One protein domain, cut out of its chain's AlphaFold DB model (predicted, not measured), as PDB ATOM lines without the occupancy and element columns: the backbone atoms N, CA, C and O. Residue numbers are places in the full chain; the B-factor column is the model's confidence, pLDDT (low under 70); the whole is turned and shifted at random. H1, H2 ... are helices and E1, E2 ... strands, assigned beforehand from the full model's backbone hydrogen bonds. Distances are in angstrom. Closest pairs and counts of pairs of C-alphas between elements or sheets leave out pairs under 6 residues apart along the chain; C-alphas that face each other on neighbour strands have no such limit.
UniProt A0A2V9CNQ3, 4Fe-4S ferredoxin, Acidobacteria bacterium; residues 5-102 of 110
ATOM      1  N   GLU A   5      22.962  35.803  31.505       91.19
ATOM      2  CA  GLU A   5      23.269  37.128  30.972       91.19
ATOM      3  C   GLU A   5      22.496  37.383  29.666       91.19
ATOM      4  O   GLU A   5      22.303  36.444  28.884       91.19
ATOM      5  N   PRO A   6      22.102  38.636  29.389       93.00
ATOM      6  CA  PRO A   6      22.267  39.820  30.245       93.00
ATOM      7  C   PRO A   6      21.321  39.830  31.459       93.00
ATOM      8  O   PRO A   6      20.141  39.478  31.341       93.00
ATOM      9  N   LYS A   7      21.835  40.262  32.618       94.94
ATOM     10  CA  LYS A   7      21.074  40.462  33.865       94.94
ATOM     11  C   LYS A   7      21.303  41.852  34.463       94.94
ATOM     12  O   LYS A   7      22.252  42.533  34.106       94.94
ATOM     13  N   SER A   8      20.390  42.305  35.320       95.06
ATOM     14  CA  SER A   8      20.413  43.690  35.799       95.06
ATOM     15  C   SER A   8      21.476  43.901  36.872       95.06
ATOM     16  O   SER A   8      21.498  43.170  37.861       95.06
ATOM     17  N   ASP A   9      22.295  44.941  36.713       92.94
ATOM     18  CA  ASP A   9      23.351  45.343  37.647       92.94
ATOM     19  C   ASP A   9      22.863  46.517  38.512       92.94
ATOM     20  O   ASP A   9      23.104  47.693  38.242       92.94
ATOM     21  N   GLY A  10      22.081  46.195  39.541       92.69
ATOM     22  CA  GLY A  10      21.416  47.173  40.400       92.69
ATOM     23  C   GLY A  10      21.830  47.091  41.867       92.69
ATOM     24  O   GLY A  10      22.891  46.598  42.236       92.69
ATOM     25  N   THR A  11      20.968  47.582  42.755       94.00
ATOM     26  CA  THR A  11      21.177  47.453  44.197       94.00
ATOM     27  C   THR A  11      20.939  46.022  44.676       94.00
ATOM     28  O   THR A  11      19.980  45.371  44.264       94.00
ATOM     29  N   THR A  12      21.766  45.574  45.619       93.12
ATOM     30  CA  THR A  12      21.665  44.265  46.289       93.12
ATOM     31  C   THR A  12      20.857  44.321  47.592       93.12
ATOM     32  O   THR A  12      20.714  43.332  48.316       93.12
ATOM     33  N   ASN A  13      20.333  45.503  47.937       91.50
ATOM     34  CA  ASN A  13      19.599  45.712  49.176       91.50
ATOM     35  C   ASN A  13      18.294  44.912  49.193       91.50
ATOM     36  O   ASN A  13      17.459  45.028  48.297       91.50
ATOM     37  N   LYS A  14      18.065  44.171  50.282       86.12
ATOM     38  CA  LYS A  14      16.796  43.466  50.489       86.12
ATOM     39  C   LYS A  14      15.644  44.448  50.667       86.12
ATOM     40  O   LYS A  14      15.746  45.438  51.401       86.12
ATOM     41  N   ARG A  15      14.509  44.137  50.038       86.31
ATOM     42  CA  ARG A  15      13.276  44.906  50.212       86.31
ATOM     43  C   ARG A  15      12.799  44.808  51.664       86.31
ATOM     44  O   ARG A  15      12.706  43.731  52.236       86.31
ATOM     45  N   LYS A  16      12.461  45.949  52.269       86.44
ATOM     46  CA  LYS A  16      11.963  46.003  53.659       86.44
ATOM     47  C   LYS A  16      10.493  45.591  53.796       86.44
ATOM     48  O   LYS A  16      10.029  45.336  54.900       86.44
ATOM     49  N   ARG A  17       9.745  45.606  52.689       89.06
ATOM     50  CA  ARG A  17       8.312  45.302  52.622       89.06
ATOM     51  C   ARG A  17       7.971  44.665  51.282       89.06
ATOM     52  O   ARG A  17       8.665  44.903  50.292       89.06
ATOM     53  N   LYS A  18       6.864  43.926  51.253       88.62
ATOM     54  CA  LYS A  18       6.250  43.440  50.017       88.62
ATOM     55  C   LYS A  18       5.782  44.624  49.150       88.62
ATOM     56  O   LYS A  18       5.201  45.566  49.699       88.62
ATOM     57  N   PRO A  19       6.042  44.619  47.832       92.50
ATOM     58  CA  PRO A  19       5.529  45.654  46.940       92.50
ATOM     59  C   PRO A  19       4.020  45.473  46.720       92.50
ATOM     60  O   PRO A  19       3.497  44.372  46.841       92.50
ATOM     61  N   HIS A  20       3.302  46.542  46.372       92.88
ATOM     62  CA  HIS A  20       1.876  46.432  46.023       92.88
ATOM     63  C   HIS A  20       1.653  45.897  44.606       92.88
ATOM     64  O   HIS A  20       0.590  45.355  44.320       92.88
ATOM     65  N   ILE A  21       2.648  46.065  43.736       94.81
ATOM     66  CA  ILE A  21       2.619  45.675  42.329       94.81
ATOM     67  C   ILE A  21       3.938  45.006  41.940       94.81
ATOM     68  O   ILE A  21       4.988  45.322  42.503       94.81
ATOM     69  N   LEU A  22       3.887  44.122  40.953       94.81
ATOM     70  CA  LEU A  22       5.026  43.397  40.405       94.81
ATOM     71  C   LEU A  22       5.034  43.495  38.888       94.81
ATOM     72  O   LEU A  22       3.977  43.553  38.267       94.81
ATOM     73  N   ALA A  23       6.234  43.490  38.315       95.50
ATOM     74  CA  ALA A  23       6.413  43.349  36.880       95.50
ATOM     75  C   ALA A  23       6.369  41.863  36.499       95.50
ATOM     76  O   ALA A  23       7.064  41.051  37.113       95.50
ATOM     77  N   VAL A  24       5.583  41.525  35.481       94.44
ATOM     78  CA  VAL A  24       5.500  40.190  34.880       94.44
ATOM     79  C   VAL A  24       5.705  40.324  33.377       94.44
ATOM     80  O   VAL A  24       5.191  41.248  32.753       94.44
ATOM     81  N   ILE A  25       6.490  39.413  32.803       94.06
ATOM     82  CA  ILE A  25       6.707  39.354  31.358       94.06
ATOM     83  C   ILE A  25       5.579  38.554  30.713       94.06
ATOM     84  O   ILE A  25       5.306  37.433  31.147       94.06
ATOM     85  N   ASN A  26       4.962  39.113  29.674       92.38
ATOM     86  CA  ASN A  26       3.945  38.431  28.876       92.38
ATOM     87  C   ASN A  26       4.534  37.813  27.591       92.38
ATOM     88  O   ASN A  26       5.744  37.824  27.347       92.38
ATOM     89  N   GLU A  27       3.660  37.244  26.767       89.12
ATOM     90  CA  GLU A  27       4.008  36.533  25.531       89.12
ATOM     91  C   GLU A  27       4.575  37.421  24.414       89.12
ATOM     92  O   GLU A  27       5.216  36.911  23.498       89.12
ATOM     93  N   ASN A  28       4.442  38.745  24.515       90.31
ATOM     94  CA  ASN A  28       4.973  39.680  23.522       90.31
ATOM     95  C   ASN A  28       6.485  39.910  23.680       90.31
ATOM     96  O   ASN A  28       7.092  40.664  22.915       90.31
ATOM     97  N   CYS A  29       7.124  39.305  24.686       91.56
ATOM     98  CA  CYS A  29       8.548  39.478  24.921       91.56
ATOM     99  C   CYS A  29       9.378  38.742  23.870       91.56
ATOM    100  O   CYS A  29       9.430  37.517  23.829       91.56
ATOM    101  N   THR A  30      10.116  39.515  23.079       88.69
ATOM    102  CA  THR A  30      11.032  39.006  22.047       88.69
ATOM    103  C   THR A  30      12.483  38.892  22.529       88.69
ATOM    104  O   THR A  30      13.390  38.647  21.734       88.69
ATOM    105  N   GLY A  31      12.740  39.167  23.814       87.88
ATOM    106  CA  GLY A  31      14.090  39.188  24.384       87.88
ATOM    107  C   GLY A  31      15.022  40.258  23.799       87.88
ATOM    108  O   GLY A  31      16.224  40.193  24.044       87.88
ATOM    109  N   CYS A  32      14.497  41.210  23.011       84.50
ATOM    110  CA  CYS A  32      15.238  42.302  22.360       84.50
ATOM    111  C   CYS A  32      16.548  41.850  21.683       84.50
ATOM    112  O   CYS A  32      17.560  42.546  21.758       84.50
ATOM    113  N   ALA A  33      16.542  40.664  21.062       75.12
ATOM    114  CA  ALA A  33      17.713  40.064  20.413       75.12
ATOM    115  C   ALA A  33      18.967  39.966  21.316       75.12
ATOM    116  O   ALA A  33      20.092  40.064  20.834       75.12
ATOM    117  N   GLY A  34      18.779  39.787  22.627       73.56
ATOM    118  CA  GLY A  34      19.880  39.670  23.586       73.56
ATOM    119  C   GLY A  34      20.441  41.005  24.087       73.56
ATOM    120  O   GLY A  34      21.404  40.981  24.843       73.56
ATOM    121  N   SER A  35      19.837  42.147  23.733       82.25
ATOM    122  CA  SER A  35      20.146  43.465  24.318       82.25
ATOM    123  C   SER A  35      18.887  44.117  24.923       82.25
ATOM    124  O   SER A  35      18.266  45.006  24.332       82.25
ATOM    125  N   PRO A  36      18.410  43.610  26.069       87.50
ATOM    126  CA  PRO A  36      17.176  44.060  26.700       87.50
ATOM    127  C   PRO A  36      17.340  45.388  27.447       87.50
ATOM    128  O   PRO A  36      17.896  45.437  28.538       87.50
ATOM    129  N   ALA A  37      16.714  46.449  26.935       88.69
ATOM    130  CA  ALA A  37      16.640  47.744  27.619       88.69
ATOM    131  C   ALA A  37      16.086  47.639  29.058       88.69
ATOM    132  O   ALA A  37      16.567  48.296  29.974       88.69
ATOM    133  N   CYS A  38      15.101  46.766  29.293       91.88
ATOM    134  CA  CYS A  38      14.506  46.583  30.620       91.88
ATOM    135  C   CYS A  38      15.486  46.063  31.685       91.88
ATOM    136  O   CYS A  38      15.246  46.300  32.869       91.88
ATOM    137  N   VAL A  39      16.563  45.384  31.278       94.00
ATOM    138  CA  VAL A  39      17.638  44.952  32.175       94.00
ATOM    139  C   VAL A  39      18.446  46.160  32.651       94.00
ATOM    140  O   VAL A  39      18.609  46.326  33.856       94.00
ATOM    141  N   GLU A  40      18.827  47.051  31.734       90.69
ATOM    142  CA  GLU A  40      19.568  48.288  32.031       90.69
ATOM    143  C   GLU A  40      18.775  49.252  32.926       90.69
ATOM    144  O   GLU A  40      19.319  49.892  33.823       90.69
ATOM    145  N   TYR A  41      17.457  49.345  32.722       91.06
ATOM    146  CA  TYR A  41      16.601  50.221  33.530       91.06
ATOM    147  C   TYR A  41      16.228  49.642  34.894       91.06
ATOM    148  O   TYR A  41      15.632  50.350  35.714       91.06
ATOM    149  N   CYS A  42      16.509  48.364  35.157       94.56
ATOM    150  CA  CYS A  42      16.135  47.752  36.420       94.56
ATOM    151  C   CYS A  42      17.139  48.132  37.519       94.56
ATOM    152  O   CYS A  42      18.289  47.704  37.477       94.56
ATOM    153  N   PRO A  43      16.725  48.867  38.566       94.69
ATOM    154  CA  PRO A  43      17.648  49.349  39.587       94.69
ATOM    155  C   PRO A  43      18.012  48.279  40.627       94.69
ATOM    156  O   PRO A  43      18.622  48.615  41.640       94.69
ATOM    157  N   VAL A  44      17.592  47.023  40.446       96.00
ATOM    158  CA  VAL A  44      17.788  45.922  41.403       96.00
ATOM    159  C   VAL A  44      18.641  44.841  40.755       96.00
ATOM    160  O   VAL A  44      18.341  44.407  39.643       96.00
ATOM    161  N   GLU A  45      19.684  44.404  41.457       96.12
ATOM    162  CA  GLU A  45      20.578  43.355  40.967       96.12
ATOM    163  C   GLU A  45      19.807  42.052  40.735       96.12
ATOM    164  O   GLU A  45      18.949  41.687  41.539       96.12
ATOM    165  N   ASP A  46      20.088  41.367  39.626       95.38
ATOM    166  CA  ASP A  46      19.518  40.064  39.263       95.38
ATOM    167  C   ASP A  46      17.978  40.022  39.168       95.38
ATOM    168  O   ASP A  46      17.383  38.943  39.055       95.38
ATOM    169  N   CYS A  47      17.296  41.165  39.235       95.75
ATOM    170  CA  CYS A  47      15.843  41.231  39.165       95.75
ATOM    171  C   CYS A  47      15.330  40.948  37.754       95.75
ATOM    172  O   CYS A  47      14.280  40.328  37.615       95.75
ATOM    173  N   MET A  48      16.032  41.402  36.719       94.75
ATOM    174  CA  MET A  48      15.728  41.083  35.327       94.75
ATOM    175  C   MET A  48      16.883  40.283  34.755       94.75
ATOM    176  O   MET A  48      18.038  40.643  34.960       94.75
ATOM    177  N   PHE A  49      16.581  39.198  34.057       94.38
ATOM    178  CA  PHE A  49      17.608  38.355  33.459       94.38
ATOM    179  C   PHE A  49      17.081  37.650  32.220       94.38
ATOM    180  O   PHE A  49      15.883  37.375  32.100       94.38
ATOM    181  N   TRP A  50      17.984  37.360  31.293       93.25
ATOM    182  CA  TRP A  50      17.657  36.597  30.105       93.25
ATOM    183  C   TRP A  50      17.469  35.113  30.442       93.25
ATOM    184  O   TRP A  50      18.099  34.560  31.346       93.25
ATOM    185  N   SER A  51      16.565  34.461  29.718       91.38
ATOM    186  CA  SER A  51      16.333  33.023  29.783       91.38
ATOM    187  C   SER A  51      16.182  32.477  28.364       91.38
ATOM    188  O   SER A  51      15.316  32.969  27.631       91.38
ATOM    189  N   PRO A  52      16.961  31.450  27.978       89.75
ATOM    190  CA  PRO A  52      16.814  30.815  26.675       89.75
ATOM    191  C   PRO A  52      15.452  30.131  26.556       89.75
ATOM    192  O   PRO A  52      14.949  29.567  27.533       89.75
ATOM    193  N   ASP A  53      14.888  30.151  25.351       86.19
ATOM    194  CA  ASP A  53      13.835  29.219  24.963       86.19
ATOM    195  C   ASP A  53      14.505  27.922  24.483       86.19
ATOM    196  O   ASP A  53      15.222  27.904  23.480       86.19
ATOM    197  N   GLY A  54      14.322  26.847  25.251       84.38
ATOM    198  CA  GLY A  54      14.921  25.546  24.955       84.38
ATOM    199  C   GLY A  54      14.323  24.870  23.722       84.38
ATOM    200  O   GLY A  54      15.028  24.111  23.058       84.38
ATOM    201  N   ASP A  55      13.064  25.168  23.400       85.19
ATOM    202  CA  ASP A  55      12.356  24.572  22.267       85.19
ATOM    203  C   ASP A  55      12.631  25.343  20.966       85.19
ATOM    204  O   ASP A  55      12.591  24.767  19.876       85.19
ATOM    205  N   HIS A  56      12.989  26.631  21.073       83.19
ATOM    206  CA  HIS A  56      13.227  27.511  19.926       83.19
ATOM    207  C   HIS A  56      14.559  28.289  20.003       83.19
ATOM    208  O   HIS A  56      14.558  29.517  20.098       83.19
ATOM    209  N   PRO A  57      15.734  27.643  19.890       81.31
ATOM    210  CA  PRO A  57      17.001  28.366  19.753       81.31
ATOM    211  C   PRO A  57      17.064  29.165  18.431       81.31
ATOM    212  O   PRO A  57      16.588  28.669  17.407       81.31
ATOM    213  N   PRO A  58      17.683  30.364  18.384       80.94
ATOM    214  CA  PRO A  58      18.433  31.058  19.436       80.94
ATOM    215  C   PRO A  58      17.571  32.022  20.275       80.94
ATOM    216  O   PRO A  58      18.103  32.949  20.888       80.94
ATOM    217  N   PHE A  59      16.245  31.872  20.252       84.50
ATOM    218  CA  PHE A  59      15.345  32.796  20.925       84.50
ATOM    219  C   PHE A  59      15.407  32.636  22.446       84.50
ATOM    220  O   PHE A  59      15.821  31.620  23.005       84.50
ATOM    221  N   GLY A  60      15.008  33.696  23.129       88.75
ATOM    222  CA  GLY A  60      14.896  33.729  24.573       88.75
ATOM    223  C   GLY A  60      14.081  34.936  24.986       88.75
ATOM    224  O   GLY A  60      13.796  35.824  24.181       88.75
ATOM    225  N   ARG A  61      13.705  34.965  26.253       92.00
ATOM    226  CA  ARG A  61      12.886  36.029  26.823       92.00
ATOM    227  C   ARG A  61      13.507  36.541  28.102       92.00
ATOM    228  O   ARG A  61      14.301  35.857  28.745       92.00
ATOM    229  N   ILE A  62      13.120  37.748  28.479       94.12
ATOM    230  CA  ILE A  62      13.460  38.268  29.798       94.12
ATOM    231  C   ILE A  62      12.527  37.633  30.817       94.12
ATOM    232  O   ILE A  62      11.380  37.312  30.513       94.12
ATOM    233  N   ILE A  63      13.037  37.422  32.020       93.88
ATOM    234  CA  ILE A  63      12.270  36.999  33.180       93.88
ATOM    235  C   ILE A  63      12.480  38.035  34.277       93.88
ATOM    236  O   ILE A  63      13.597  38.511  34.490       93.88
ATOM    237  N   VAL A  64      11.399  38.367  34.983       95.12
ATOM    238  CA  VAL A  64      11.470  39.134  36.227       95.12
ATOM    239  C   VAL A  64      11.495  38.165  37.400       95.12
ATOM    240  O   VAL A  64      10.636  37.293  37.501       95.12
ATOM    241  N   ASP A  65      12.445  38.342  38.312       94.31
ATOM    242  CA  ASP A  65      12.429  37.685  39.612       94.31
ATOM    243  C   ASP A  65      11.402  38.379  40.535       94.31
ATOM    244  O   ASP A  65      11.616  39.523  40.962       94.31
ATOM    245  N   PRO A  66      10.286  37.717  40.885       92.50
ATOM    246  CA  PRO A  66       9.225  38.326  41.685       92.50
ATOM    247  C   PRO A  66       9.635  38.539  43.158       92.50
ATOM    248  O   PRO A  66       9.017  39.333  43.881       92.50
ATOM    249  N   LEU A  67      10.705  37.878  43.619       91.50
ATOM    250  CA  LEU A  67      11.259  38.079  44.960       91.50
ATOM    251  C   LEU A  67      12.087  39.363  45.046       91.50
ATOM    252  O   LEU A  67      12.115  40.000  46.099       91.50
ATOM    253  N   LEU A  68      12.718  39.760  43.942       93.88
ATOM    254  CA  LEU A  68      13.583  40.939  43.881       93.88
ATOM    255  C   LEU A  68      12.849  42.179  43.370       93.88
ATOM    256  O   LEU A  68      13.185  43.295  43.762       93.88
ATOM    257  N   CYS A  69      11.814  42.003  42.548       94.88
ATOM    258  CA  CYS A  69      11.052  43.122  42.014       94.88
ATOM    259  C   CYS A  69      10.470  44.002  43.134       94.88
ATOM    260  O   CYS A  69       9.836  43.530  44.086       94.88
ATOM    261  N   ILE A  70      10.684  45.312  42.990       94.69
ATOM    262  CA  ILE A  70      10.221  46.351  43.924       94.69
ATOM    263  C   ILE A  70       9.024  47.153  43.397       94.69
ATOM    264  O   ILE A  70       8.527  48.036  44.092       94.69
ATOM    265  N   GLY A  71       8.566  46.880  42.170       93.38
ATOM    266  CA  GLY A  71       7.412  47.563  41.581       93.38
ATOM    267  C   GLY A  71       7.662  49.023  41.170       93.38
ATOM    268  O   GLY A  71       6.729  49.821  41.191       93.38
ATOM    269  N   CYS A  72       8.896  49.398  40.804       92.56
ATOM    270  CA  CYS A  72       9.267  50.786  40.471       92.56
ATOM    271  C   CYS A  72       8.768  51.292  39.102       92.56
ATOM    272  O   CYS A  72       8.854  52.489  38.847       92.56
ATOM    273  N   LYS A  73       8.273  50.406  38.224       91.38
ATOM    274  CA  LYS A  73       7.774  50.690  36.858       91.38
ATOM    275  C   LYS A  73       8.789  51.240  35.838       91.38
ATOM    276  O   LYS A  73       8.415  51.431  34.687       91.38
ATOM    277  N   LEU A  74      10.061  51.421  36.200       90.69
ATOM    278  CA  LEU A  74      11.089  51.972  35.296       90.69
ATOM    279  C   LEU A  74      11.350  51.122  34.042       90.69
ATOM    280  O   LEU A  74      11.767  51.646  33.020       90.69
ATOM    281  N   CYS A  75      11.090  49.816  34.108       91.62
ATOM    282  CA  CYS A  75      11.257  48.898  32.980       91.62
ATOM    283  C   CYS A  75      10.113  48.960  31.951       91.62
ATOM    284  O   CYS A  75      10.249  48.420  30.852       91.62
ATOM    285  N   THR A  76       8.983  49.586  32.289       90.00
ATOM    286  CA  THR A  76       7.811  49.676  31.406       90.00
ATOM    287  C   THR A  76       7.947  50.842  30.429       90.00
ATOM    288  O   THR A  76       8.593  51.838  30.741       90.00
ATOM    289  N   SER A  77       7.319  50.751  29.257       80.00
ATOM    290  CA  SER A  77       7.261  51.849  28.276       80.00
ATOM    291  C   SER A  77       6.256  52.948  28.640       80.00
ATOM    292  O   SER A  77       6.166  53.956  27.942       80.00
ATOM    293  N   LYS A  78       5.502  52.778  29.734       75.56
ATOM    294  CA  LYS A  78       4.458  53.700  30.190       75.56
ATOM    295  C   LYS A  78       4.844  54.300  31.538       75.56
ATOM    296  O   LYS A  78       4.760  53.657  32.583       75.56
ATOM    297  N   GLY A  79       5.252  55.558  31.510       64.19
ATOM    298  CA  GLY A  79       5.486  56.368  32.694       64.19
ATOM    299  C   GLY A  79       4.189  56.823  33.370       64.19
ATOM    300  O   GLY A  79       3.083  56.554  32.887       64.19
ATOM    301  N   PRO A  80       4.309  57.524  34.510       65.50
ATOM    302  CA  PRO A  80       3.186  58.228  35.121       65.50
ATOM    303  C   PRO A  80       2.488  59.126  34.088       65.50
ATOM    304  O   PRO A  80       3.144  59.694  33.215       65.50
ATOM    305  N   ASP A  81       1.161  59.215  34.166       71.19
ATOM    306  CA  ASP A  81       0.339  60.091  33.318       71.19
ATOM    307  C   ASP A  81       0.427  59.825  31.799       71.19
ATOM    308  O   ASP A  81       0.092  60.683  30.986       71.19
ATOM    309  N   GLY A  82       0.843  58.616  31.402       65.06
ATOM    310  CA  GLY A  82       0.878  58.197  29.996       65.06
ATOM    311  C   GLY A  82       2.103  58.681  29.218       65.06
ATOM    312  O   GLY A  82       2.114  58.583  27.992       65.06
ATOM    313  N   ALA A  83       3.138  59.180  29.901       67.25
ATOM    314  CA  ALA A  83       4.413  59.494  29.265       67.25
ATOM    315  C   ALA A  83       5.052  58.227  28.667       67.25
ATOM    316  O   ALA A  83       5.076  57.179  29.311       67.25
ATOM    317  N   PHE A  84       5.591  58.316  27.452       65.69
ATOM    318  CA  PHE A  84       6.348  57.217  26.855       65.69
ATOM    319  C   PHE A  84       7.758  57.182  27.460       65.69
ATOM    320  O   PHE A  84       8.447  58.203  27.482       65.69
ATOM    321  N   LEU A  85       8.164  56.027  27.988       67.06
ATOM    322  CA  LEU A  85       9.495  55.777  28.544       67.06
ATOM    323  C   LEU A  85      10.299  54.878  27.602       67.06
ATOM    324  O   LEU A  85       9.732  54.036  26.910       67.06
ATOM    325  N   GLU A  86      11.625  54.967  27.686       71.94
ATOM    326  CA  GLU A  86      12.591  54.081  27.008       71.94
ATOM    327  C   GLU A  86      12.589  52.634  27.567       71.94
ATOM    328  O   GLU A  86      13.584  51.923  27.500       71.94
ATOM    329  N   GLY A  87      11.490  52.179  28.174       81.44
ATOM    330  CA  GLY A  87      11.349  50.820  28.693       81.44
ATOM    331  C   GLY A  87      11.112  49.782  27.590       81.44
ATOM    332  O   GLY A  87      11.589  49.902  26.466       81.44
ATOM    333  N   CYS A  88      10.363  48.720  27.895       87.81
ATOM    334  CA  CYS A  88      10.076  47.664  26.920       87.81
ATOM    335  C   CYS A  88       9.309  48.189  25.680       87.81
ATOM    336  O   CYS A  88       8.124  48.508  25.804       87.81
ATOM    337  N   PRO A  89       9.911  48.198  24.471       85.50
ATOM    338  CA  PRO A  89       9.270  48.763  23.278       85.50
ATOM    339  C   PRO A  89       8.071  47.938  22.793       85.50
ATOM    340  O   PRO A  89       7.200  48.456  22.101       85.50
ATOM    341  N   TRP A  90       8.015  46.660  23.176       86.50
ATOM    342  CA  TRP A  90       6.952  45.722  22.810       86.50
ATOM    343  C   TRP A  90       5.760  45.742  23.766       86.50
ATOM    344  O   TRP A  90       4.840  44.949  23.585       86.50
ATOM    345  N   ASP A  91       5.794  46.600  24.796       88.06
ATOM    346  CA  ASP A  91       4.783  46.621  25.865       88.06
ATOM    347  C   ASP A  91       4.600  45.225  26.497       88.06
ATOM    348  O   ASP A  91       3.503  44.802  26.846       88.06
ATOM    349  N   ALA A  92       5.703  44.474  26.616       92.50
ATOM    350  CA  ALA A  92       5.698  43.082  27.065       92.50
ATOM    351  C   ALA A  92       5.844  42.920  28.591       92.50
ATOM    352  O   ALA A  92       6.211  41.844  29.072       92.50
ATOM    353  N   ILE A  93       5.649  44.005  29.349       94.06
ATOM    354  CA  ILE A  93       5.823  44.045  30.804       94.06
ATOM    355  C   ILE A  93       4.550  44.576  31.444       94.06
ATOM    356  O   ILE A  93       4.287  45.780  31.420       94.06
ATOM    357  N   ASP A  94       3.816  43.678  32.087       93.44
ATOM    358  CA  ASP A  94       2.595  44.000  32.803       93.44
ATOM    359  C   ASP A  94       2.892  44.253  34.278       93.44
ATOM    360  O   ASP A  94       3.578  43.480  34.952       93.44
ATOM    361  N   MET A  95       2.361  45.360  34.795       93.75
ATOM    362  CA  MET A  95       2.418  45.681  36.218       93.75
ATOM    363  C   MET A  95       1.144  45.181  36.892       93.75
ATOM    364  O   MET A  95       0.121  45.866  36.853       93.75
ATOM    365  N   ILE A  96       1.209  44.021  37.540       94.69
ATOM    366  CA  ILE A  96       0.050  43.409  38.202       94.69
ATOM    367  C   ILE A  96       0.089  43.614  39.722       94.69
ATOM    368  O   ILE A  96       1.178  43.723  40.298       94.69
ATOM    369  N   PRO A  97      -1.060  43.666  40.415       96.00
ATOM    370  CA  PRO A  97      -1.105  43.662  41.873       96.00
ATOM    371  C   PRO A  97      -0.418  42.426  42.464       96.00
ATOM    372  O   PRO A  97      -0.621  41.306  42.002       96.00
ATOM    373  N   LEU A  98       0.336  42.601  43.553       92.94
ATOM    374  CA  LEU A  98       0.974  41.474  44.245       92.94
ATOM    375  C   LEU A  98      -0.053  40.420  44.681       92.94
ATOM    376  O   LEU A  98       0.223  39.232  44.591       92.94
ATOM    377  N   ALA A  99      -1.237  40.851  45.122       92.69
ATOM    378  CA  ALA A  99      -2.304  39.942  45.532       92.69
ATOM    379  C   ALA A  99      -2.760  39.018  44.389       92.69
ATOM    380  O   ALA A  99      -3.065  37.855  44.632       92.69
ATOM    381  N   GLU A 100      -2.773  39.522  43.153       94.38
ATOM    382  CA  GLU A 100      -3.106  38.732  41.967       94.38
ATOM    383  C   GLU A 100      -2.004  37.711  41.667       94.38
ATOM    384  O   GLU A 100      -2.288  36.532  41.467       94.38
ATOM    385  N   PHE A 101      -0.738  38.132  41.743       92.38
ATOM    386  CA  PHE A 101       0.398  37.225  41.585       92.38
ATOM    387  C   PHE A 101       0.403  36.115  42.649       92.38
ATOM    388  O   PHE A 101       0.574  34.941  42.328       92.38
ATOM    389  N   GLU A 102       0.194  36.463  43.922       92.19
ATOM    390  CA  GLU A 102       0.171  35.495  45.024       92.19
ATOM    391  C   GLU A 102      -1.034  34.543  44.946       92.19
ATOM    392  O   GLU A 102      -0.929  33.402  45.393       92.19
TER     393      GLU A 102
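This is residues 5 to 102 of the 110 residues of the protein "4Fe-4S ferredoxin" of Acidobacteria bacterium (UniProt A0A2V9CNQ3). Little regular structure: a loop-rich body built on two small antiparallel strand pairs, E2 with E5 and E3 with E4, which meet where E2 comes up to E4. E1, H1 and H2 pack on the E3-E4 pair; H3 follows E5. The 98 printed residues, 36 in named elements, run E1 E2 H1 H2 E3 E4 E5 H3: mixed class, compact, radius of gyration of the C-alphas 13.0 A, spans 38 by 29 by 25 A.

E1, residues 5 to 7, begins at C-alpha 5 (23.269, 37.128, 30.972). E2 is 21 to 25, 13.3 A; H1 31 to 34; H2 37 to 40; E3 48 to 52, 13.5 A; E4 60 to 64, 13.3 A; E5 93 to 97, 13.1 A; H3 98 to 102, ending at C-alpha 102 (0.171, 35.495, 45.024).

E3 and E4 form a hairpin, N 51 and O 61 2.8 A apart. E2 and E5 are antiparallel, N 22 and O 96 2.8 A apart. The closest C-alphas of E2 and E4, Val 24 and Val 64, are 6.2 A apart; of E1 and E3, Lys 7 and Phe 49, 4.1 A; of H1 and E4, Gly 31 and Arg 61, 4.2 A. In H3 every O i to N i+4 pair is within hydrogen-bond range; H1 and H2 are too short for one.

The printed part has no cut. The links E1 to E2 and E4 to E5 are long. Residues 79 to 80 and 82 to 85 have pLDDT under 70.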